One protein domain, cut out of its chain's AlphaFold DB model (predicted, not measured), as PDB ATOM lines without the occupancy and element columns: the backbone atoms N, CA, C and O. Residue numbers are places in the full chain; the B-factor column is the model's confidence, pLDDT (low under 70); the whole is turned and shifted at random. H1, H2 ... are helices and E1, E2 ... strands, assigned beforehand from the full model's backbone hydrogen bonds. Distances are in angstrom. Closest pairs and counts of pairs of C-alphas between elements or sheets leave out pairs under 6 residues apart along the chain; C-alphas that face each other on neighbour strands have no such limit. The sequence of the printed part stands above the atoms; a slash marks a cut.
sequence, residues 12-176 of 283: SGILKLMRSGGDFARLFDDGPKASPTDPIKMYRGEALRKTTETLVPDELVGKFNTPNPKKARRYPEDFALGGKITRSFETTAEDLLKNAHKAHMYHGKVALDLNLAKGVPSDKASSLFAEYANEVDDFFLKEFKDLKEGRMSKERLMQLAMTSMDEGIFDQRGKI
ATOM      1  N   SER A  12     126.712 139.388 178.044       64.19
ATOM      2  CA  SER A  12     126.718 138.806 176.692       64.19
ATOM      3  C   SER A  12     125.380 138.969 175.971       64.19
ATOM      4  O   SER A  12     125.344 139.172 174.758       64.19
ATOM      5  N   GLY A  13     124.267 138.954 176.713       62.81
ATOM      6  CA  GLY A  13     122.935 139.208 176.171       62.81
ATOM      7  C   GLY A  13     122.789 140.620 175.601       62.81
ATOM      8  O   GLY A  13     122.233 140.784 174.518       62.81
ATOM      9  N   ILE A  14     123.341 141.630 176.286       67.75
ATOM     10  CA  ILE A  14     123.320 143.030 175.832       67.75
ATOM     11  C   ILE A  14     124.181 143.179 174.575       67.75
ATOM     12  O   ILE A  14     123.730 143.754 173.587       67.75
ATOM     13  N   LEU A  15     125.385 142.600 174.574       66.19
ATOM     14  CA  LEU A  15     126.286 142.624 173.415       66.19
ATOM     15  C   LEU A  15     125.683 141.905 172.206       66.19
ATOM     16  O   LEU A  15     125.744 142.405 171.084       66.19
ATOM     17  N   LYS A  16     125.038 140.754 172.423       69.81
ATOM     18  CA  LYS A  16     124.344 140.010 171.368       69.81
ATOM     19  C   LYS A  16     123.204 140.828 170.767       69.81
ATOM     20  O   LYS A  16     123.061 140.850 169.545       69.81
ATOM     21  N   LEU A  17     122.415 141.515 171.594       67.19
ATOM     22  CA  LEU A  17     121.357 142.409 171.119       67.19
ATOM     23  C   LEU A  17     121.936 143.578 170.308       67.19
ATOM     24  O   LEU A  17     121.489 143.795 169.185       67.19
ATOM     25  N   MET A  18     122.980 144.245 170.808       78.38
ATOM     26  CA  MET A  18     123.657 145.342 170.105       78.38
ATOM     27  C   MET A  18     124.183 144.902 168.730       78.38
ATOM     28  O   MET A  18     123.876 145.543 167.722       78.38
ATOM     29  N   ARG A  19     124.920 143.782 168.680       73.06
ATOM     30  CA  ARG A  19     125.482 143.206 167.448       73.06
ATOM     31  C   ARG A  19     124.394 142.818 166.455       73.06
ATOM     32  O   ARG A  19     124.416 143.275 165.320       73.06
ATOM     33  N   SER A  20     123.420 142.024 166.900       66.88
ATOM     34  CA  SER A  20     122.342 141.539 166.030       66.88
ATOM     35  C   SER A  20     121.478 142.675 165.477       66.88
ATOM     36  O   SER A  20     121.160 142.670 164.291       66.88
ATOM     37  N   GLY A  21     121.160 143.684 166.297       69.75
ATOM     38  CA  GLY A  21     120.481 144.893 165.835       69.75
ATOM     39  C   GLY A  21     121.330 145.697 164.847       69.75
ATOM     40  O   GLY A  21     120.801 146.218 163.870       69.75
ATOM     41  N   GLY A  22     122.653 145.731 165.038       71.62
ATOM     42  CA  GLY A  22     123.574 146.449 164.164       71.62
ATOM     43  C   GLY A  22     123.683 145.799 162.792       71.62
ATOM     44  O   GLY A  22     123.605 146.478 161.771       71.62
ATOM     45  N   ASP A  23     123.800 144.474 162.765       75.12
ATOM     46  CA  ASP A  23     123.811 143.699 161.527       75.12
ATOM     47  C   ASP A  23     122.467 143.792 160.797       75.12
ATOM     48  O   ASP A  23     122.442 143.958 159.579       75.12
ATOM     49  N   PHE A  24     121.349 143.784 161.531       73.50
ATOM     50  CA  PHE A  24     120.029 144.029 160.954       73.50
ATOM     51  C   PHE A  24     119.910 145.440 160.365       73.50
ATOM     52  O   PHE A  24     119.433 145.600 159.245       73.50
ATOM     53  N   ALA A  25     120.379 146.470 161.074       72.69
ATOM     54  CA  ALA A  25     120.306 147.849 160.604       72.69
ATOM     55  C   ALA A  25     121.122 148.086 159.321       72.69
ATOM     56  O   ALA A  25     120.746 148.918 158.497       72.69
ATOM     57  N   ARG A  26     122.205 147.328 159.106       80.81
ATOM     58  CA  ARG A  26     123.002 147.386 157.868       80.81
ATOM     59  C   ARG A  26     122.249 146.919 156.626       80.81
ATOM     60  O   ARG A  26     122.647 147.286 155.527       80.81
ATOM     61  N   LEU A  27     121.144 146.188 156.776       76.00
ATOM     62  CA  LEU A  27     120.269 145.831 155.654       76.00
ATOM     63  C   LEU A  27     119.543 147.045 155.048       76.00
ATOM     64  O   LEU A  27     118.893 146.910 154.018       76.00
ATOM     65  N   PHE A  28     119.635 148.218 155.680       82.56
ATOM     66  CA  PHE A  28     118.918 149.431 155.293       82.56
ATOM     67  C   PHE A  28     119.842 150.532 154.748       82.56
ATOM     68  O   PHE A  28     119.472 151.702 154.781       82.56
ATOM     69  N   ASP A  29     121.045 150.209 154.261       84.31
ATOM     70  CA  ASP A  29     122.072 151.215 153.916       84.31
ATOM     71  C   ASP A  29     121.900 151.901 152.538       84.31
ATOM     72  O   ASP A  29     122.634 152.842 152.205       84.31
ATOM     73  N   ASP A  30     120.904 151.477 151.755       80.88
ATOM     74  CA  ASP A  30     120.677 151.919 150.367       80.88
ATOM     75  C   ASP A  30     119.942 153.271 150.241       80.88
ATOM     76  O   ASP A  30     119.742 153.781 149.137       80.88
ATOM     77  N   GLY A  31     119.522 153.863 151.362       82.69
ATOM     78  CA  GLY A  31     118.754 155.110 151.401       82.69
ATOM     79  C   GLY A  31     119.587 156.403 151.412       82.69
ATOM     80  O   GLY A  31     120.824 156.374 151.335       82.69
ATOM     81  N   PRO A  32     118.916 157.571 151.525       91.69
ATOM     82  CA  PRO A  32     119.571 158.867 151.671       91.69
ATOM     83  C   PRO A  32     120.582 158.849 152.815       91.69
ATOM     84  O   PRO A  32     120.312 158.312 153.888       91.69
ATOM     85  N   LYS A  33     121.748 159.460 152.604       95.38
ATOM     86  CA  LYS A  33     122.808 159.464 153.613       95.38
ATOM     87  C   LYS A  33     122.457 160.374 154.785       95.38
ATOM     88  O   LYS A  33     121.908 161.465 154.604       95.38
ATOM     89  N   ALA A  34     122.735 159.880 155.984       94.12
ATOM     90  CA  ALA A  34     122.600 160.641 157.209       94.12
ATOM     91  C   ALA A  34     123.752 161.646 157.328       94.12
ATOM     92  O   ALA A  34     124.884 161.370 156.932       94.12
ATOM     93  N   SER A  35     123.455 162.807 157.901       94.88
ATOM     94  CA  SER A  35     124.436 163.802 158.325       94.88
ATOM     95  C   SER A  35     124.616 163.738 159.843       94.88
ATOM     96  O   SER A  35     123.628 163.540 160.553       94.88
ATOM     97  N   PRO A  36     125.823 164.004 160.381       96.38
ATOM     98  CA  PRO A  36     126.031 164.198 161.818       96.38
ATOM     99  C   PRO A  36     125.049 165.183 162.468       96.38
ATOM    100  O   PRO A  36     124.683 165.008 163.628       96.38
ATOM    101  N   THR A  37     124.596 166.188 161.715       96.75
ATOM    102  CA  THR A  37     123.695 167.250 162.180       96.75
ATOM    103  C   THR A  37     122.218 166.967 161.919       96.75
ATOM    104  O   THR A  37     121.391 167.838 162.184       96.75
ATOM    105  N   ASP A  38     121.866 165.804 161.357       93.94
ATOM    106  CA  ASP A  38     120.460 165.469 161.132       93.94
ATOM    107  C   ASP A  38     119.703 165.462 162.472       93.94
ATOM    108  O   ASP A  38     120.203 164.897 163.453       93.94
ATOM    109  N   PRO A  39     118.512 166.082 162.535       93.31
ATOM    110  CA  PRO A  39     117.746 166.155 163.765       93.31
ATOM    111  C   PRO A  39     117.166 164.786 164.118       93.31
ATOM    112  O   PRO A  39     116.517 164.128 163.303       93.31
ATOM    113  N   ILE A  40     117.350 164.386 165.371       91.75
ATOM    114  CA  ILE A  40     116.776 163.184 165.965       91.75
ATOM    115  C   ILE A  40     115.875 163.599 167.114       91.75
ATOM    116  O   ILE A  40     116.291 164.285 168.049       91.75
ATOM    117  N   LYS A  41     114.628 163.141 167.069       89.44
ATOM    118  CA  LYS A  41     113.689 163.358 168.158       89.44
ATOM    119  C   LYS A  41     113.868 162.290 169.229       89.44
ATOM    120  O   LYS A  41     113.721 161.099 168.964       89.44
ATOM    121  N   MET A  42     114.135 162.739 170.446       88.56
ATOM    122  CA  MET A  42     114.285 161.896 171.625       88.56
ATOM    123  C   MET A  42     113.086 162.079 172.541       88.56
ATOM    124  O   MET A  42     112.583 163.188 172.714       88.56
ATOM    125  N   TYR A  43     112.640 160.989 173.148       82.12
ATOM    126  CA  TYR A  43     111.526 160.957 174.080       82.12
ATOM    127  C   TYR A  43     112.044 160.616 175.473       82.12
ATOM    128  O   TYR A  43     112.688 159.582 175.679       82.12
ATOM    129  N   ARG A  44     111.743 161.488 176.435       72.25
ATOM    130  CA  ARG A  44     112.079 161.273 177.838       72.25
ATOM    131  C   ARG A  44     111.139 160.267 178.465       72.25
ATOM    132  O   ARG A  44     109.918 160.397 178.372       72.25
ATOM    133  N   GLY A  45     111.742 159.317 179.167       55.81
ATOM    134  CA  GLY A  45     111.085 158.474 180.150       55.81
ATOM    135  C   GLY A  45     111.541 158.839 181.556       55.81
ATOM    136  O   GLY A  45     112.658 158.512 181.938       55.81
ATOM    137  N   GLU A  46     110.717 159.511 182.353       51.31
ATOM    138  CA  GLU A  46     110.955 159.596 183.805       51.31
ATOM    139  C   GLU A  46     110.290 158.373 184.467       51.31
ATOM    140  O   GLU A  46     109.156 158.067 184.126       51.31
ATOM    141  N   ALA A  47     110.850 157.596 185.394       45.25
ATOM    142  CA  ALA A  47     112.227 157.329 185.805       45.25
ATOM    143  C   ALA A  47     112.528 155.829 185.566       45.25
ATOM    144  O   ALA A  47     111.606 155.025 185.418       45.25
ATOM    145  N   LEU A  48     113.803 155.422 185.628       39.38
ATOM    146  CA  LEU A  48     114.250 154.020 185.752       39.38
ATOM    147  C   LEU A  48     113.865 153.411 187.122       39.38
ATOM    148  O   LEU A  48     114.682 152.816 187.816       39.38
ATOM    149  N   ARG A  49     112.609 153.565 187.543       36.22
ATOM    150  CA  ARG A  49     112.032 152.883 188.701       36.22
ATOM    151  C   ARG A  49     110.989 151.915 188.180       36.22
ATOM    152  O   ARG A  49     109.808 152.228 188.070       36.22
ATOM    153  N   LYS A  50     111.463 150.736 187.775       34.62
ATOM    154  CA  LYS A  50     110.585 149.603 187.451       34.62
ATOM    155  C   LYS A  50     109.972 149.008 188.735       34.62
ATOM    156  O   LYS A  50     108.980 148.295 188.650       34.62
ATOM    157  N   THR A  51     110.561 149.323 189.894       37.78
ATOM    158  CA  THR A  51     110.211 148.902 191.262       37.78
ATOM    159  C   THR A  51     110.641 149.989 192.271       37.78
ATOM    160  O   THR A  51     111.171 151.029 191.876       37.78
ATOM    161  N   THR A  52     110.428 149.766 193.575       37.38
ATOM    162  CA  THR A  52     110.938 150.609 194.681       37.38
ATOM    163  C   THR A  52     112.466 150.620 194.815       37.38
ATOM    164  O   THR A  52     112.992 151.418 195.585       37.38
ATOM    165  N   GLU A  53     113.182 149.771 194.078       37.56
ATOM    166  CA  GLU A  53     114.643 149.736 194.055       37.56
ATOM    167  C   GLU A  53     115.167 150.524 192.851       37.56
ATOM    168  O   GLU A  53     114.825 150.248 191.696       37.56
ATOM    169  N   THR A  54     116.003 151.527 193.113       42.28
ATOM    170  CA  THR A  54     116.662 152.286 192.053       42.28
ATOM    171  C   THR A  54     117.812 151.447 191.490       42.28
ATOM    172  O   THR A  54     118.810 151.219 192.162       42.28
ATOM    173  N   LEU A  55     117.685 150.987 190.240       49.12
ATOM    174  CA  LEU A  55     118.766 150.292 189.515       49.12
ATOM    175  C   LEU A  55     119.848 151.254 188.984       49.12
ATOM    176  O   LEU A  55     120.814 150.821 188.359       49.12
ATOM    177  N   VAL A  56     119.678 152.561 189.196       53.34
ATOM    178  CA  VAL A  56     120.588 153.623 188.755       53.34
ATOM    179  C   VAL A  56     120.797 154.655 189.867       53.34
ATOM    180  O   VAL A  56     119.864 154.888 190.630       53.34
ATOM    181  N   PRO A  57     121.971 155.299 189.979       57.75
ATOM    182  CA  PRO A  57     122.175 156.438 190.859       57.75
ATOM    183  C   PRO A  57     121.148 157.539 190.598       57.75
ATOM    184  O   PRO A  57     120.742 157.770 189.454       57.75
ATOM    185  N   ASP A  58     120.771 158.254 191.658       61.31
ATOM    186  CA  ASP A  58     119.771 159.323 191.593       61.31
ATOM    187  C   ASP A  58     120.149 160.419 190.577       61.31
ATOM    188  O   ASP A  58     119.283 160.971 189.904       61.31
ATOM    189  N   GLU A  59     121.444 160.668 190.371       61.91
ATOM    190  CA  GLU A  59     121.966 161.644 189.403       61.91
ATOM    191  C   GLU A  59     121.667 161.310 187.929       61.91
ATOM    192  O   GLU A  59     121.713 162.194 187.074       61.91
ATOM    193  N   LEU A  60     121.355 160.048 187.615       61.38
ATOM    194  CA  LEU A  60     121.013 159.590 186.264       61.38
ATOM    195  C   LEU A  60     119.514 159.348 186.086       61.38
ATOM    196  O   LEU A  60     119.049 159.036 184.981       61.38
ATOM    197  N   VAL A  61     118.732 159.521 187.151       63.66
ATOM    198  CA  VAL A  61     117.280 159.387 187.101       63.66
ATOM    199  C   VAL A  61     116.702 160.395 186.109       63.66
ATOM    200  O   VAL A  61     116.930 161.601 186.169       63.66
ATOM    201  N   GLY A  62     115.949 159.873 185.140       64.38
ATOM    202  CA  GLY A  62     115.333 160.677 184.091       64.38
ATOM    203  C   GLY A  62     116.318 161.244 183.064       64.38
ATOM    204  O   GLY A  62     115.898 162.073 182.261       64.38
ATOM    205  N   LYS A  63     117.595 160.839 183.058       74.56
ATOM    206  CA  LYS A  63     118.543 161.201 181.987       74.56
ATOM    207  C   LYS A  63     118.532 160.207 180.824       74.56
ATOM    208  O   LYS A  63     119.031 160.518 179.749       74.56
ATOM    209  N   PHE A  64     117.920 159.036 180.992       77.06
ATOM    210  CA  PHE A  64     117.747 158.063 179.915       77.06
ATOM    211  C   PHE A  64     116.572 158.447 179.014       77.06
ATOM    212  O   PHE A  64     115.430 158.579 179.457       77.06
ATOM    213  N   ASN A  65     116.868 158.631 177.733       82.38
ATOM    214  CA  ASN A  65     115.915 159.044 176.711       82.38
ATOM    215  C   ASN A  65     115.979 158.070 175.539       82.38
ATOM    216  O   ASN A  65     117.052 157.580 175.204       82.38
ATOM    217  N   THR A  66     114.848 157.809 174.891       84.06
ATOM    218  CA  THR A  66     114.750 156.843 173.788       84.06
ATOM    219  C   THR A  66     114.260 157.520 172.509       84.06
ATOM    220  O   THR A  66     113.363 158.361 172.578       84.06
ATOM    221  N   PRO A  67     114.782 157.160 171.325       83.44
ATOM    222  CA  PRO A  67     114.213 157.604 170.052       83.44
ATOM    223  C   PRO A  67     112.880 156.895 169.743       83.44
ATOM    224  O   PRO A  67     112.167 157.281 168.818       83.44
ATOM    225  N   ASN A  68     112.512 155.858 170.510       80.12
ATOM    226  CA  ASN A  68     111.288 155.092 170.315       80.12
ATOM    227  C   ASN A  68     110.138 155.619 171.203       80.12
ATOM    228  O   ASN A  68     110.078 155.303 172.400       80.12
ATOM    229  N   PRO A  69     109.138 156.320 170.636       73.19
ATOM    230  CA  PRO A  69     108.031 156.858 171.419       73.19
ATOM    231  C   PRO A  69     107.196 155.763 172.092       73.19
ATOM    232  O   PRO A  69     106.656 155.983 173.171       73.19
ATOM    233  N   LYS A  70     107.102 154.552 171.521       72.81
ATOM    234  CA  LYS A  70     106.336 153.449 172.134       72.81
ATOM    235  C   LYS A  70     106.990 152.951 173.422       72.81
ATOM    236  O   LYS A  70     106.273 152.618 174.365       72.81
ATOM    237  N   LYS A  71     108.327 152.922 173.478       69.00
ATOM    238  CA  LYS A  71     109.072 152.597 174.703       69.00
ATOM    239  C   LYS A  71     108.851 153.686 175.756       69.00
ATOM    240  O   LYS A  71     108.537 153.353 176.897       69.00
ATOM    241  N   ALA A  72     108.841 154.959 175.344       66.44
ATOM    242  CA  ALA A  72     108.531 156.093 176.220       66.44
ATOM    243  C   ALA A  72     107.148 156.009 176.907       66.44
ATOM    244  O   ALA A  72     106.951 156.527 178.004       66.44
ATOM    245  N   ARG A  73     106.175 155.294 176.327       64.31
ATOM    246  CA  ARG A  73     104.842 155.146 176.942       64.31
ATOM    247  C   ARG A  73     104.796 154.200 178.141       64.31
ATOM    248  O   ARG A  73     103.803 154.225 178.873       64.31
ATOM    249  N   ARG A  74     105.824 153.366 178.335       62.97
ATOM    250  CA  ARG A  74     105.886 152.356 179.406       62.97
ATOM    251  C   ARG A  74     106.373 152.910 180.746       62.97
ATOM    252  O   ARG A  74     106.302 152.197 181.739       62.97
ATOM    253  N   TYR A  75     106.870 154.143 180.772       61.09
ATOM    254  CA  TYR A  75     107.385 154.769 181.987       61.09
ATOM    255  C   TYR A  75     106.257 155.213 182.938       61.09
ATOM    256  O   TYR A  75     105.150 155.491 182.456       61.09
ATOM    257  N   PRO A  76     106.516 155.239 184.262       54.44
ATOM    258  CA  PRO A  76     105.514 155.545 185.284       54.44
ATOM    259  C   PRO A  76     104.871 156.933 185.124       54.44
ATOM    260  O   PRO A  76     105.286 157.759 184.312       54.44
ATOM    261  N   GLU A  77     103.784 157.142 185.862       55.72
ATOM    262  CA  GLU A  77     102.984 158.369 185.836       55.72
ATOM    263  C   GLU A  77     103.689 159.533 186.536       55.72
ATOM    264  O   GLU A  77     104.390 159.338 187.528       55.72
ATOM    265  N   ASP A  78     103.472 160.751 186.029       54.88
ATOM    266  CA  ASP A  78     103.856 161.980 186.721       54.88
ATOM    267  C   ASP A  78     102.638 162.466 187.518       54.88
ATOM    268  O   ASP A  78     101.752 163.151 186.996       54.88
ATOM    269  N   PHE A  79     102.567 162.047 188.785       51.91
ATOM    270  CA  PHE A  79     101.440 162.354 189.670       51.91
ATOM    271  C   PHE A  79     101.256 163.860 189.894       51.91
ATOM    272  O   PHE A  79     100.127 164.306 190.080       51.91
ATOM    273  N   ALA A  80     102.328 164.657 189.818       54.59
ATOM    274  CA  ALA A  80     102.250 166.109 189.986       54.59
ATOM    275  C   ALA A  80     101.492 166.798 188.840       54.59
ATOM    276  O   ALA A  80     100.987 167.905 189.003       54.59
ATOM    277  N   LEU A  81     101.405 166.143 187.682       49.16
ATOM    278  CA  LEU A  81     100.718 166.651 186.498       49.16
ATOM    279  C   LEU A  81      99.483 165.810 186.135       49.16
ATOM    280  O   LEU A  81      99.017 165.835 184.994       49.16
ATOM    281  N   GLY A  82      98.955 165.052 187.100       48.81
ATOM    282  CA  GLY A  82      97.681 164.349 186.966       48.81
ATOM    283  C   GLY A  82      97.673 163.201 185.952       48.81
ATOM    284  O   GLY A  82      96.599 162.836 185.480       48.81
ATOM    285  N   GLY A  83      98.832 162.635 185.577       59.69
ATOM    286  CA  GLY A  83      98.864 161.397 184.787       59.69
ATOM    287  C   GLY A  83     100.061 161.208 183.851       59.69
ATOM    288  O   GLY A  83     101.169 161.700 184.061       59.69
ATOM    289  N   LYS A  84      99.846 160.436 182.778       67.56
ATOM    290  CA  LYS A  84     100.893 159.981 181.845       67.56
ATOM    291  C   LYS A  84     101.324 161.071 180.864       67.56
ATOM    292  O   LYS A  84     100.611 161.355 179.907       67.56
ATOM    293  N   ILE A  85     102.524 161.615 181.040       67.56
ATOM    294  CA  ILE A  85     103.097 162.631 180.143       67.56
ATOM    295  C   ILE A  85     104.240 162.052 179.330       67.56
ATOM    296  O   ILE A  85     105.039 161.265 179.831       67.56
ATOM    297  N   THR A  86     104.328 162.448 178.063       73.38
ATOM    298  CA  THR A  86     105.518 162.203 177.248       73.38
ATOM    299  C   THR A  86     106.232 163.525 177.048       73.38
ATOM    300  O   THR A  86     105.619 164.498 176.612       73.38
ATOM    301  N   ARG A  87     107.530 163.580 177.346       76.56
ATOM    302  CA  ARG A  87     108.369 164.731 176.995       76.56
ATOM    303  C   ARG A  87     109.281 164.363 175.837       76.56
ATOM    304  O   ARG A  87     109.658 163.202 175.696       76.56
ATOM    305  N   SER A  88     109.621 165.335 175.008       85.56
ATOM    306  CA  SER A  88     110.553 165.164 173.904       85.56
ATOM    307  C   SER A  88     111.434 166.392 173.696       85.56
ATOM    308  O   SER A  88     111.106 167.509 174.109       85.56
ATOM    309  N   PHE A  89     112.582 166.168 173.077       87.81
ATOM    310  CA  PHE A  89     113.491 167.203 172.595       87.81
ATOM    311  C   PHE A  89     114.140 166.739 171.293       87.81
ATOM    312  O   PHE A  89     114.067 165.562 170.934       87.81
ATOM    313  N   GLU A  90     114.748 167.678 170.580       91.62
ATOM    314  CA  GLU A  90     115.534 167.388 169.386       91.62
ATOM    315  C   GLU A  90     117.018 167.409 169.741       91.62
ATOM    316  O   GLU A  90     117.489 168.270 170.484       91.62
ATOM    317  N   THR A  91     117.742 166.428 169.223       93.19
ATOM    318  CA  THR A  91     119.195 166.315 169.293       93.19
ATOM    319  C   THR A  91     119.740 166.025 167.897       93.19
ATOM    320  O   THR A  91     118.983 166.030 166.929       93.19
ATOM    321  N   THR A  92     121.041 165.790 167.771       95.62
ATOM    322  CA  THR A  92     121.675 165.461 166.492       95.62
ATOM    323  C   THR A  92     121.951 163.962 166.376       95.62
ATOM    324  O   THR A  92     122.039 163.254 167.382       95.62
ATOM    325  N   ALA A  93     122.118 163.464 165.151       95.00
ATOM    326  CA  ALA A  93     122.563 162.094 164.900       95.00
ATOM    327  C   ALA A  93     123.892 161.776 165.609       95.00
ATOM    328  O   ALA A  93     124.044 160.704 166.195       95.00
ATOM    329  N   GLU A  94     124.840 162.718 165.611       96.12
ATOM    330  CA  GLU A  94     126.109 162.547 166.323       96.12
ATOM    331  C   GLU A  94     125.902 162.455 167.842       96.12
ATOM    332  O   GLU A  94     126.471 161.577 168.495       96.12
ATOM    333  N   ASP A  95     125.071 163.325 168.416       95.31
ATOM    334  CA  ASP A  95     124.787 163.305 169.853       95.31
ATOM    335  C   ASP A  95     124.011 162.059 170.279       95.31
ATOM    336  O   ASP A  95     124.255 161.540 171.370       95.31
ATOM    337  N   LEU A  96     123.119 161.538 169.429       93.81
ATOM    338  CA  LEU A  96     122.478 160.242 169.649       93.81
ATOM    339  C   LEU A  96     123.533 159.151 169.838       93.81
ATOM    340  O   LEU A  96     123.523 158.480 170.870       93.81
ATOM    341  N   LEU A  97     124.462 159.001 168.887       94.81
ATOM    342  CA  LEU A  97     125.517 157.989 168.970       94.81
ATOM    343  C   LEU A  97     126.370 158.168 170.237       94.81
ATOM    344  O   LEU A  97     126.674 157.187 170.917       94.81
ATOM    345  N   LYS A  98     126.711 159.414 170.607       95.75
ATOM    346  CA  LYS A  98     127.575 159.702 171.776       95.75
ATOM    347  C   LYS A  98     126.889 159.302 173.065       95.75
ATOM    348  O   LYS A  98     127.504 158.727 173.959       95.75
ATOM    349  N   ASN A  99     125.616 159.643 173.186       93.56
ATOM    350  CA  ASN A  99     124.879 159.426 174.418       93.56
ATOM    351  C   ASN A  99     124.339 157.995 174.527       93.56
ATOM    352  O   ASN A  99     124.166 157.516 175.648       93.56
ATOM    353  N   ALA A 100     124.153 157.289 173.408       90.62
ATOM    354  CA  ALA A 100     123.921 155.846 173.389       90.62
ATOM    355  C   ALA A 100     125.173 155.063 173.813       90.62
ATOM    356  O   ALA A 100     125.080 154.182 174.665       90.62
ATOM    357  N   HIS A 101     126.360 155.440 173.322       94.31
ATOM    358  CA  HIS A 101     127.631 154.870 173.789       94.31
ATOM    359  C   HIS A 101     127.788 155.002 175.310       94.31
ATOM    360  O   HIS A 101     127.997 154.006 176.004       94.31
ATOM    361  N   LYS A 102     127.559 156.207 175.854       91.56
ATOM    362  CA  LYS A 102     127.551 156.436 177.309       91.56
ATOM    363  C   LYS A 102     126.551 155.542 178.045       91.56
ATOM    364  O   LYS A 102     126.877 155.049 179.121       91.56
ATOM    365  N   ALA A 103     125.354 155.336 177.489       85.69
ATOM    366  CA  ALA A 103     124.345 154.460 178.086       85.69
ATOM    367  C   ALA A 103     124.831 153.005 178.163       85.69
ATOM    368  O   ALA A 103     124.742 152.391 179.224       85.69
ATOM    369  N   HIS A 104     125.417 152.474 177.087       83.38
ATOM    370  CA  HIS A 104     125.998 151.128 177.083       83.38
ATOM    371  C   HIS A 104     127.152 150.986 178.076       83.38
ATOM    372  O   HIS A 104     127.152 150.063 178.890       83.38
ATOM    373  N   MET A 105     128.097 151.928 178.078       88.06
ATOM    374  CA  MET A 105     129.216 151.923 179.028       88.06
ATOM    375  C   MET A 105     128.729 151.953 180.476       88.06
ATOM    376  O   MET A 105     129.253 151.245 181.337       88.06
ATOM    377  N   TYR A 106     127.674 152.724 180.737       84.81
ATOM    378  CA  TYR A 106     127.030 152.760 182.036       84.81
ATOM    379  C   TYR A 106     126.403 151.404 182.415       84.81
ATOM    380  O   TYR A 106     126.644 150.918 183.520       84.81
ATOM    381  N   HIS A 107     125.674 150.743 181.509       77.75
ATOM    382  CA  HIS A 107     125.129 149.396 181.753       77.75
ATOM    383  C   HIS A 107     126.223 148.370 182.067       77.75
ATOM    384  O   HIS A 107     126.066 147.558 182.981       77.75
ATOM    385  N   GLY A 108     127.355 148.439 181.360       78.19
ATOM    386  CA  GLY A 108     128.536 147.627 181.654       78.19
ATOM    387  C   GLY A 108     129.087 147.881 183.059       78.19
ATOM    388  O   GLY A 108     129.369 146.931 183.791       78.19
ATOM    389  N   LYS A 109     129.178 149.151 183.472       83.31
ATOM    390  CA  LYS A 109     129.643 149.531 184.813       83.31
ATOM    391  C   LYS A 109     128.698 149.041 185.913       83.31
ATOM    392  O   LYS A 109     129.160 148.494 186.906       83.31
ATOM    393  N   VAL A 110     127.384 149.144 185.718       76.44
ATOM    394  CA  VAL A 110     126.404 148.592 186.669       76.44
ATOM    395  C   VAL A 110     126.585 147.082 186.827       76.44
ATOM    396  O   VAL A 110     126.554 146.566 187.943       76.44
ATOM    397  N   ALA A 111     126.814 146.355 185.730       71.31
ATOM    398  CA  ALA A 111     127.075 144.920 185.801       71.31
ATOM    399  C   ALA A 111     128.382 144.599 186.546       71.31
ATOM    400  O   ALA A 111     128.413 143.639 187.319       71.31
ATOM    401  N   LEU A 112     129.437 145.401 186.354       78.50
ATOM    402  CA  LEU A 112     130.679 145.317 187.127       78.50
ATOM    403  C   LEU A 112     130.414 145.508 188.624       78.50
ATOM    404  O   LEU A 112     130.746 144.625 189.414       78.50
ATOM    405  N   ASP A 113     129.775 146.612 189.003       77.50
ATOM    406  CA  ASP A 113     129.520 146.967 190.401       77.50
ATOM    407  C   ASP A 113     128.677 145.888 191.101       77.50
ATOM    408  O   ASP A 113     128.990 145.446 192.209       77.50
ATOM    409  N   LEU A 114     127.652 145.371 190.418       72.25
ATOM    410  CA  LEU A 114     126.829 144.273 190.923       72.25
ATOM    411  C   LEU A 114     127.594 142.945 191.026       72.25
ATOM    412  O   LEU A 114     127.319 142.151 191.927       72.25
ATOM    413  N   ASN A 115     128.534 142.668 190.119       72.00
ATOM    414  CA  ASN A 115     129.394 141.486 190.198       72.00
ATOM    415  C   ASN A 115     130.327 141.557 191.410       72.00
ATOM    416  O   ASN A 115     130.435 140.578 192.153       72.00
ATOM    417  N   LEU A 116     130.941 142.718 191.643       79.06
ATOM    418  CA  LEU A 116     131.778 142.968 192.815       79.06
ATOM    419  C   LEU A 116     130.967 142.824 194.109       79.06
ATOM    420  O   LEU A 116     131.381 142.103 195.016       79.06
ATOM    421  N   ALA A 117     129.764 143.407 194.164       76.75
ATOM    422  CA  ALA A 117     128.863 143.288 195.312       76.75
ATOM    423  C   ALA A 117     128.428 141.837 195.597       76.75
ATOM    424  O   ALA A 117     128.181 141.471 196.744       76.75
ATOM    425  N   LYS A 118     128.362 140.985 194.566       75.75
ATOM    426  CA  LYS A 118     128.065 139.548 194.691       75.75
ATOM    427  C   LYS A 118     129.281 138.697 195.073       75.75
ATOM    428  O   LYS A 118     129.138 137.483 195.186       75.75
ATOM    429  N   GLY A 119     130.460 139.289 195.260       83.25
ATOM    430  CA  GLY A 119     131.679 138.566 195.625       83.25
ATOM    431  C   GLY A 119     132.361 137.855 194.453       83.25
ATOM    432  O   GLY A 119     133.110 136.901 194.667       83.25
ATOM    433  N   VAL A 120     132.111 138.280 193.208       79.75
ATOM    434  CA  VAL A 120     132.932 137.848 192.067       79.75
ATOM    435  C   VAL A 120     134.347 138.427 192.243       79.75
ATOM    436  O   VAL A 120     134.462 139.612 192.560       79.75
ATOM    437  N   PRO A 121     135.423 137.643 192.028       90.81
ATOM    438  CA  PRO A 121     136.794 138.149 192.099       90.81
ATOM    439  C   PRO A 121     137.006 139.395 191.231       90.81
ATOM    440  O   PRO A 121     136.523 139.452 190.096       90.81
ATOM    441  N   SER A 122     137.704 140.399 191.773       89.75
ATOM    442  CA  SER A 122     137.835 141.718 191.136       89.75
ATOM    443  C   SER A 122     138.500 141.645 189.766       89.75
ATOM    444  O   SER A 122     138.043 142.292 188.833       89.75
ATOM    445  N   ASP A 123     139.550 140.840 189.631       92.06
ATOM    446  CA  ASP A 123     140.249 140.575 188.374       92.06
ATOM    447  C   ASP A 123     139.297 140.028 187.302       92.06
ATOM    448  O   ASP A 123     139.265 140.519 186.172       92.06
ATOM    449  N   LYS A 124     138.451 139.066 187.679       88.25
ATOM    450  CA  LYS A 124     137.454 138.478 186.787       88.25
ATOM    451  C   LYS A 124     136.360 139.478 186.415       88.25
ATOM    452  O   LYS A 124     136.000 139.574 185.246       88.25
ATOM    453  N   ALA A 125     135.823 140.213 187.387       79.50
ATOM    454  CA  ALA A 125     134.763 141.190 187.147       79.50
ATOM    455  C   ALA A 125     135.252 142.341 186.246       79.50
ATOM    456  O   ALA A 125     134.571 142.700 185.285       79.50
ATOM    457  N   SER A 126     136.456 142.860 186.502       86.69
ATOM    458  CA  SER A 126     137.088 143.892 185.677       86.69
ATOM    459  C   SER A 126     137.424 143.398 184.270       86.69
ATOM    460  O   SER A 126     137.223 144.149 183.321       86.69
ATOM    461  N   SER A 127     137.869 142.146 184.110       90.19
ATOM    462  CA  SER A 127     138.140 141.569 182.783       90.19
ATOM    463  C   SER A 127     136.867 141.470 181.938       90.19
ATOM    464  O   SER A 127     136.861 141.910 180.793       90.19
ATOM    465  N   LEU A 128     135.760 140.999 182.524       84.44
ATOM    466  CA  LEU A 128     134.457 140.950 181.845       84.44
ATOM    467  C   LEU A 128     133.966 142.345 181.429       84.44
ATOM    468  O   LEU A 128     133.406 142.515 180.347       84.44
ATOM    469  N   PHE A 129     134.170 143.351 182.282       86.31
ATOM    470  CA  PHE A 129     133.843 144.731 181.933       86.31
ATOM    471  C   PHE A 129     134.735 145.269 180.811       86.31
ATOM    472  O   PHE A 129     134.223 145.918 179.908       86.31
ATOM    473  N   ALA A 130     136.039 144.988 180.840       91.38
ATOM    474  CA  ALA A 130     136.967 145.424 179.801       91.38
ATOM    475  C   ALA A 130     136.634 144.801 178.436       91.38
ATOM    476  O   ALA A 130     136.612 145.510 177.435       91.38
ATOM    477  N   GLU A 131     136.307 143.505 178.395       90.62
ATOM    478  CA  GLU A 131     135.824 142.834 177.181       90.62
ATOM    479  C   GLU A 131     134.556 143.508 176.642       90.62
ATOM    480  O   GLU A 131     134.493 143.872 175.470       90.62
ATOM    481  N   TYR A 132     133.572 143.753 177.514       86.50
ATOM    482  CA  TYR A 132     132.345 144.461 177.153       86.50
ATOM    483  C   TYR A 132     132.616 145.876 176.621       86.50
ATOM    484  O   TYR A 132     132.064 146.266 175.593       86.50
ATOM    485  N   ALA A 133     133.457 146.641 177.318       91.12
ATOM    486  CA  ALA A 133     133.795 148.016 176.976       91.12
ATOM    487  C   ALA A 133     134.465 148.103 175.602       91.12
ATOM    488  O   ALA A 133     134.034 148.900 174.776       91.12
ATOM    489  N   ASN A 134     135.437 147.229 175.328       95.31
ATOM    490  CA  ASN A 134     136.114 147.182 174.034       95.31
ATOM    491  C   ASN A 134     135.129 146.899 172.892       95.31
ATOM    492  O   ASN A 134     135.172 147.561 171.861       95.31
ATOM    493  N   GLU A 135     134.195 145.960 173.077       92.81
ATOM    494  CA  GLU A 135     133.190 145.667 172.049       92.81
ATOM    495  C   GLU A 135     132.228 146.836 171.794       92.81
ATOM    496  O   GLU A 135     131.820 147.072 170.652       92.81
ATOM    497  N   VAL A 136     131.838 147.551 172.851       91.50
ATOM    498  CA  VAL A 136     130.993 148.747 172.752       91.50
ATOM    499  C   VAL A 136     131.753 149.880 172.061       91.50
ATOM    500  O   VAL A 136     131.204 150.511 171.158       91.50
ATOM    501  N   ASP A 137     133.012 150.109 172.431       96.31
ATOM    502  CA  ASP A 137     133.879 151.106 171.802       96.31
ATOM    503  C   ASP A 137     134.052 150.823 170.307       96.31
ATOM    504  O   ASP A 137     133.779 151.701 169.488       96.31
ATOM    505  N   ASP A 138     134.407 149.591 169.934       96.19
ATOM    506  CA  ASP A 138     134.585 149.183 168.537       96.19
ATOM    507  C   ASP A 138     133.304 149.375 167.716       96.19
ATOM    508  O   ASP A 138     133.339 149.874 166.584       96.19
ATOM    509  N   PHE A 139     132.156 149.000 168.289       94.50
ATOM    510  CA  PHE A 139     130.859 149.185 167.651       94.50
ATOM    511  C   PHE A 139     130.586 150.666 167.391       94.50
ATOM    512  O   PHE A 139     130.408 151.070 166.240       94.50
ATOM    513  N   PHE A 140     130.585 151.499 168.435       95.12
ATOM    514  CA  PHE A 140     130.221 152.904 168.286       95.12
ATOM    515  C   PHE A 140     131.249 153.677 167.461       95.12
ATOM    516  O   PHE A 140     130.848 154.503 166.646       95.12
ATOM    517  N   LEU A 141     132.548 153.388 167.585       95.75
ATOM    518  CA  LEU A 141     133.594 154.013 166.773       95.75
ATOM    519  C   LEU A 141     133.376 153.759 165.277       95.75
ATOM    520  O   LEU A 141     133.504 154.684 164.469       95.75
ATOM    521  N   LYS A 142     132.980 152.536 164.902       95.38
ATOM    522  CA  LYS A 142     132.612 152.212 163.521       95.38
ATOM    523  C   LYS A 142     131.383 152.995 163.062       95.38
ATOM    524  O   LYS A 142     131.426 153.619 162.002       95.38
ATOM    525  N   GLU A 143     130.307 152.989 163.847       95.12
ATOM    526  CA  GLU A 143     129.065 153.679 163.478       95.12
ATOM    527  C   GLU A 143     129.266 155.211 163.399       95.12
ATOM    528  O   GLU A 143     128.763 155.858 162.480       95.12
ATOM    529  N   PHE A 144     130.092 155.799 164.273       95.94
ATOM    530  CA  PHE A 144     130.500 157.206 164.185       95.94
ATOM    531  C   PHE A 144     131.258 157.527 162.911       95.94
ATOM    532  O   PHE A 144     130.999 158.552 162.278       95.94
ATOM    533  N   LYS A 145     132.227 156.680 162.564       96.62
ATOM    534  CA  LYS A 145     133.022 156.854 161.355       96.62
ATOM    535  C   LYS A 145     132.123 156.806 160.123       96.62
ATOM    536  O   LYS A 145     132.201 157.697 159.281       96.62
ATOM    537  N   ASP A 146     131.230 155.822 160.053       95.88
ATOM    538  CA  ASP A 146     130.285 155.678 158.945       95.88
ATOM    539  C   ASP A 146     129.325 156.878 158.840       95.88
ATOM    540  O   ASP A 146     129.032 157.317 157.729       95.88
ATOM    541  N   LEU A 147     128.874 157.451 159.965       96.25
ATOM    542  CA  LEU A 147     128.063 158.674 159.971       96.25
ATOM    543  C   LEU A 147     128.855 159.895 159.477       96.25
ATOM    544  O   LEU A 147     128.381 160.632 158.615       96.25
ATOM    545  N   LYS A 148     130.069 160.117 159.996       95.69
ATOM    546  CA  LYS A 148     130.894 161.291 159.648       95.69
ATOM    547  C   LYS A 148     131.391 161.274 158.209       95.69
ATOM    548  O   LYS A 148     131.536 162.330 157.604       95.69
ATOM    549  N   GLU A 149     131.630 160.091 157.660       96.19
ATOM    550  CA  GLU A 149     132.059 159.910 156.272       96.19
ATOM    551  C   GLU A 149     130.875 159.823 155.291       96.19
ATOM    552  O   GLU A 149     131.083 159.561 154.109       96.19
ATOM    553  N   GLY A 150     129.632 160.011 155.759       94.06
ATOM    554  CA  GLY A 150     128.433 159.964 154.914       94.06
ATOM    555  C   GLY A 150     128.147 158.580 154.323       94.06
ATOM    556  O   GLY A 150     127.498 158.466 153.284       94.06
ATOM    557  N   ARG A 151     128.650 157.512 154.952       94.50
ATOM    558  CA  ARG A 151     128.457 156.124 154.505       94.50
ATOM    559  C   ARG A 151     127.157 155.526 155.037       94.50
ATOM    560  O   ARG A 151     126.551 154.717 154.338       94.50
ATOM    561  N   MET A 152     126.700 155.977 156.203       94.44
ATOM    562  CA  MET A 152     125.461 155.535 156.850       94.44
ATOM    563  C   MET A 152     124.212 156.177 156.222       94.44
ATOM    564  O   MET A 152     124.143 157.400 156.086       94.44
ATOM    565  N   SER A 153     123.203 155.376 155.876       92.38
ATOM    566  CA  SER A 153     121.872 155.883 155.505       92.38
ATOM    567  C   SER A 153     121.058 156.378 156.713       92.38
ATOM    568  O   SER A 153     121.276 155.968 157.858       92.38
ATOM    569  N   LYS A 154     120.065 157.238 156.462       89.50
ATOM    570  CA  LYS A 154     119.103 157.695 157.478       89.50
ATOM    571  C   LYS A 154     118.290 156.535 158.040       89.50
ATOM    572  O   LYS A 154     118.037 156.476 159.240       89.50
ATOM    573  N   GLU A 155     117.911 155.589 157.194       87.88
ATOM    574  CA  GLU A 155     117.155 154.404 157.576       87.88
ATOM    575  C   GLU A 155     117.987 153.496 158.484       87.88
ATOM    576  O   GLU A 155     117.497 153.092 159.538       87.88
ATOM    577  N   ARG A 156     119.261 153.247 158.147       89.00
ATOM    578  CA  ARG A 156     120.202 152.514 159.006       89.00
ATOM    579  C   ARG A 156     120.356 153.210 160.353       89.00
ATOM    580  O   ARG A 156     120.233 152.546 161.378       89.00
ATOM    581  N   LEU A 157     120.564 154.531 160.369       90.50
ATOM    582  CA  LEU A 157     120.661 155.310 161.608       90.50
ATOM    583  C   LEU A 157     119.413 155.129 162.484       90.50
ATOM    584  O   LEU A 157     119.534 154.855 163.675       90.50
ATOM    585  N   MET A 158     118.214 155.232 161.907       85.50
ATOM    586  CA  MET A 158     116.971 155.061 162.660       85.50
ATOM    587  C   MET A 158     116.768 153.623 163.148       85.50
ATOM    588  O   MET A 158     116.295 153.427 164.268       85.50
ATOM    589  N   GLN A 159     117.151 152.613 162.362       83.00
ATOM    590  CA  GLN A 159     117.102 151.217 162.805       83.00
ATOM    591  C   GLN A 159     118.075 150.962 163.955       83.00
ATOM    592  O   GLN A 159     117.680 150.371 164.959       83.00
ATOM    593  N   LEU A 160     119.308 151.470 163.867       83.12
ATOM    594  CA  LEU A 160     120.283 151.421 164.959       83.12
ATOM    595  C   LEU A 160     119.737 152.084 166.227       83.12
ATOM    596  O   LEU A 160     119.789 151.495 167.308       83.12
ATOM    597  N   ALA A 161     119.155 153.275 166.078       81.62
ATOM    598  CA  ALA A 161     118.556 154.044 167.161       81.62
ATOM    599  C   ALA A 161     117.451 153.250 167.885       81.62
ATOM    600  O   ALA A 161     117.378 153.252 169.113       81.62
ATOM    601  N   MET A 162     116.596 152.552 167.131       73.50
ATOM    602  CA  MET A 162     115.443 151.822 167.668       73.50
ATOM    603  C   MET A 162     115.744 150.400 168.158       73.50
ATOM    604  O   MET A 162     114.916 149.847 168.881       73.50
ATOM    605  N   THR A 163     116.865 149.796 167.751       68.75
ATOM    606  CA  THR A 163     117.175 148.383 168.040       68.75
ATOM    607  C   THR A 163     118.414 148.224 168.914       68.75
ATOM    608  O   THR A 163     118.305 147.723 170.030       68.75
ATOM    609  N   SER A 164     119.578 148.653 168.423       69.56
ATOM    610  CA  SER A 164     120.868 148.453 169.087       69.56
ATOM    611  C   SER A 164     121.141 149.460 170.187       69.56
ATOM    612  O   SER A 164     121.709 149.080 171.200       69.56
ATOM    613  N   MET A 165     120.773 150.725 169.971       76.62
ATOM    614  CA  MET A 165     121.019 151.802 170.932       76.62
ATOM    615  C   MET A 165     119.924 151.827 171.983       76.62
ATOM    616  O   MET A 165     120.225 151.832 173.170       76.62
ATOM    617  N   ASP A 166     118.658 151.812 171.535       72.94
ATOM    618  CA  ASP A 166     117.421 151.764 172.331       72.94
ATOM    619  C   ASP A 166     117.204 152.977 173.276       72.94
ATOM    620  O   ASP A 166     116.070 153.406 173.519       72.94
ATOM    621  N   GLU A 167     118.276 153.583 173.782       80.88
ATOM    622  CA  GLU A 167     118.325 154.738 174.665       80.88
ATOM    623  C   GLU A 167     119.684 155.459 174.621       80.88
ATOM    624  O   GLU A 167     120.685 154.944 174.132       80.88
ATOM    625  N   GLY A 168     119.715 156.677 175.158       84.81
ATOM    626  CA  GLY A 168     120.929 157.440 175.422       84.81
ATOM    627  C   GLY A 168     120.787 158.303 176.675       84.81
ATOM    628  O   GLY A 168     119.669 158.638 177.082       84.81
ATOM    629  N   ILE A 169     121.916 158.665 177.291       86.00
ATOM    630  CA  ILE A 169     121.955 159.520 178.489       86.00
ATOM    631  C   ILE A 169     122.084 160.993 178.081       86.00
ATOM    632  O   ILE A 169     123.135 161.412 177.607       86.00
ATOM    633  N   PHE A 170     121.047 161.792 178.313       85.38
ATOM    634  CA  PHE A 170     121.012 163.227 178.025       85.38
ATOM    635  C   PHE A 170     120.633 164.022 179.269       85.38
ATOM    636  O   PHE A 170     119.699 163.662 179.985       85.38
ATOM    637  N   ASP A 171     121.289 165.164 179.471       78.69
ATOM    638  CA  ASP A 171     120.975 166.090 180.567       78.69
ATOM    639  C   ASP A 171     119.844 167.071 180.210       78.69
ATOM    640  O   ASP A 171     119.853 168.248 180.563       78.69
ATOM    641  N   GLN A 172     118.876 166.597 179.423       74.94
ATOM    642  CA  GLN A 172     117.753 167.393 178.947       74.94
ATOM    643  C   GLN A 172     116.434 166.735 179.339       74.94
ATOM    644  O   GLN A 172     116.171 165.572 179.035       74.94
ATOM    645  N   ARG A 173     115.563 167.517 179.986       67.88
ATOM    646  CA  ARG A 173     114.197 167.097 180.337       67.88
ATOM    647  C   ARG A 173     113.256 167.060 179.126       67.88
ATOM    648  O   ARG A 173     112.264 166.335 179.124       67.88
ATOM    649  N   GLY A 174     113.545 167.865 178.109       73.94
ATOM    650  CA  GLY A 174     112.649 168.080 176.983       73.94
ATOM    651  C   GLY A 174     111.324 168.752 177.359       73.94
ATOM    652  O   GLY A 174     110.932 168.901 178.524       73.94
ATOM    653  N   LYS A 175     110.617 169.200 176.328       77.81
ATOM    654  CA  LYS A 175     109.308 169.843 176.444       77.81
ATOM    655  C   LYS A 175     108.211 168.775 176.410       77.81
ATOM    656  O   LYS A 175     108.432 167.690 175.893       77.81
ATOM    657  N   ILE A 176     107.015 169.070 176.925       74.00
ATOM    658  CA  ILE A 176     105.870 168.153 176.783       74.00
ATOM    659  C   ILE A 176     105.566 167.951 175.293       74.00
ATOM    660  O   ILE A 176     105.360 168.921 174.556       74.00
TER     661      ILE A 176
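Overview. This is residues 12 to 176 of the 283 residues of an uncharacterized protein of Gammaproteobacteria bacterium (UniProt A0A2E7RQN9). Four helices, H1, H3, H4 and H5, run side by side in an up-and-down bundle, with the long hairpin of H3 and H4 beside the shorter pair of H1 and H5. A small sheet of three strands packs on the first part of H3, residues 93 to 103, and two long loops, residues 45 to 63 and 73 to 86, join its strands and H2. The printed part has 165 residues with five named helices and three named strands in the order H1 E1 E2 H2 E3 H3 H4 H5; the sheet runs E2 E1 E3, antiparallel, and the class is mostly helix. The whole is compact, with a radius of gyration of the C-alphas of 16.7 A, yet flat, spanning 48 by 47 by 22 A.

Along the chain. H1, residues 12 to 28, begins at C-alpha 12 (126.718, 138.806, 176.692) and is 25.1 A long. E1 is residues 39 to 44, 15.9 A; E2 is residues 64 to 66; H2 is residues 69 to 72. E3, residues 87 to 92, 17.0 A, ends at C-alpha 92 (121.675, 165.461, 166.492). H3 is residues 93 to 117, 36.3 A, and H4 residues 122 to 148, 37.7 A. H5, residues 154 to 165, 14.8 A, ends at C-alpha 165 (121.019, 151.802, 170.932).

Arrangement. In the bundle, H1 touches H5, opposite ways at a shallow tilt of 11 degrees, the closest C-alphas being those of Met 18 and Ser 164, 4.3 A. With residues 12 to 15 alone H1 touches H4, the closest C-alphas being those of Leu 15 and Tyr 132, 7.4 A. H3 and H4 form a helical hairpin, opposite ways at a shallow tilt of 6 degrees, closest at the C-alphas of Leu 112 and Ala 125, 5.8 A. H3 touches H5 with residues 93 to 104 alone, closest at the C-alphas of Ala 100 and Met 165, 5.6 A. H3 is on the sheet, with a height over the sheet of 6.6 A, making two layers, helix and sheet; H2 is on the same face, and H5 only grazes the sheet. E1 and E3 are antiparallel, with N 40 and O 91 2.8 A apart, within hydrogen-bond range. E1 and E2 form a hairpin, with N 43 and O 66 2.8 A apart, within hydrogen-bond range. E2, H2 and E3 form a split strand-helix-strand unit, two strands of one sheet joined through a helix, with E1 between them in the sheet, and its crossover is right-handed. Every O i to N i+4 pair is within hydrogen-bond range in H3 and H4, against 11 of 13 in H1 and 7 of 8 in H5; H2 is too short for one.

Size, cuts and confidence. The two C-alphas farthest apart, those of Pro 32 and Gly 119, are 49.9 A apart. The printed part has no cut; the links E1 to E2 and H2 to E3 are long. Mean pLDDT of the printed part is 78.2, and 44 residues are under 70, among them residues 45 to 62 and 71 to 85.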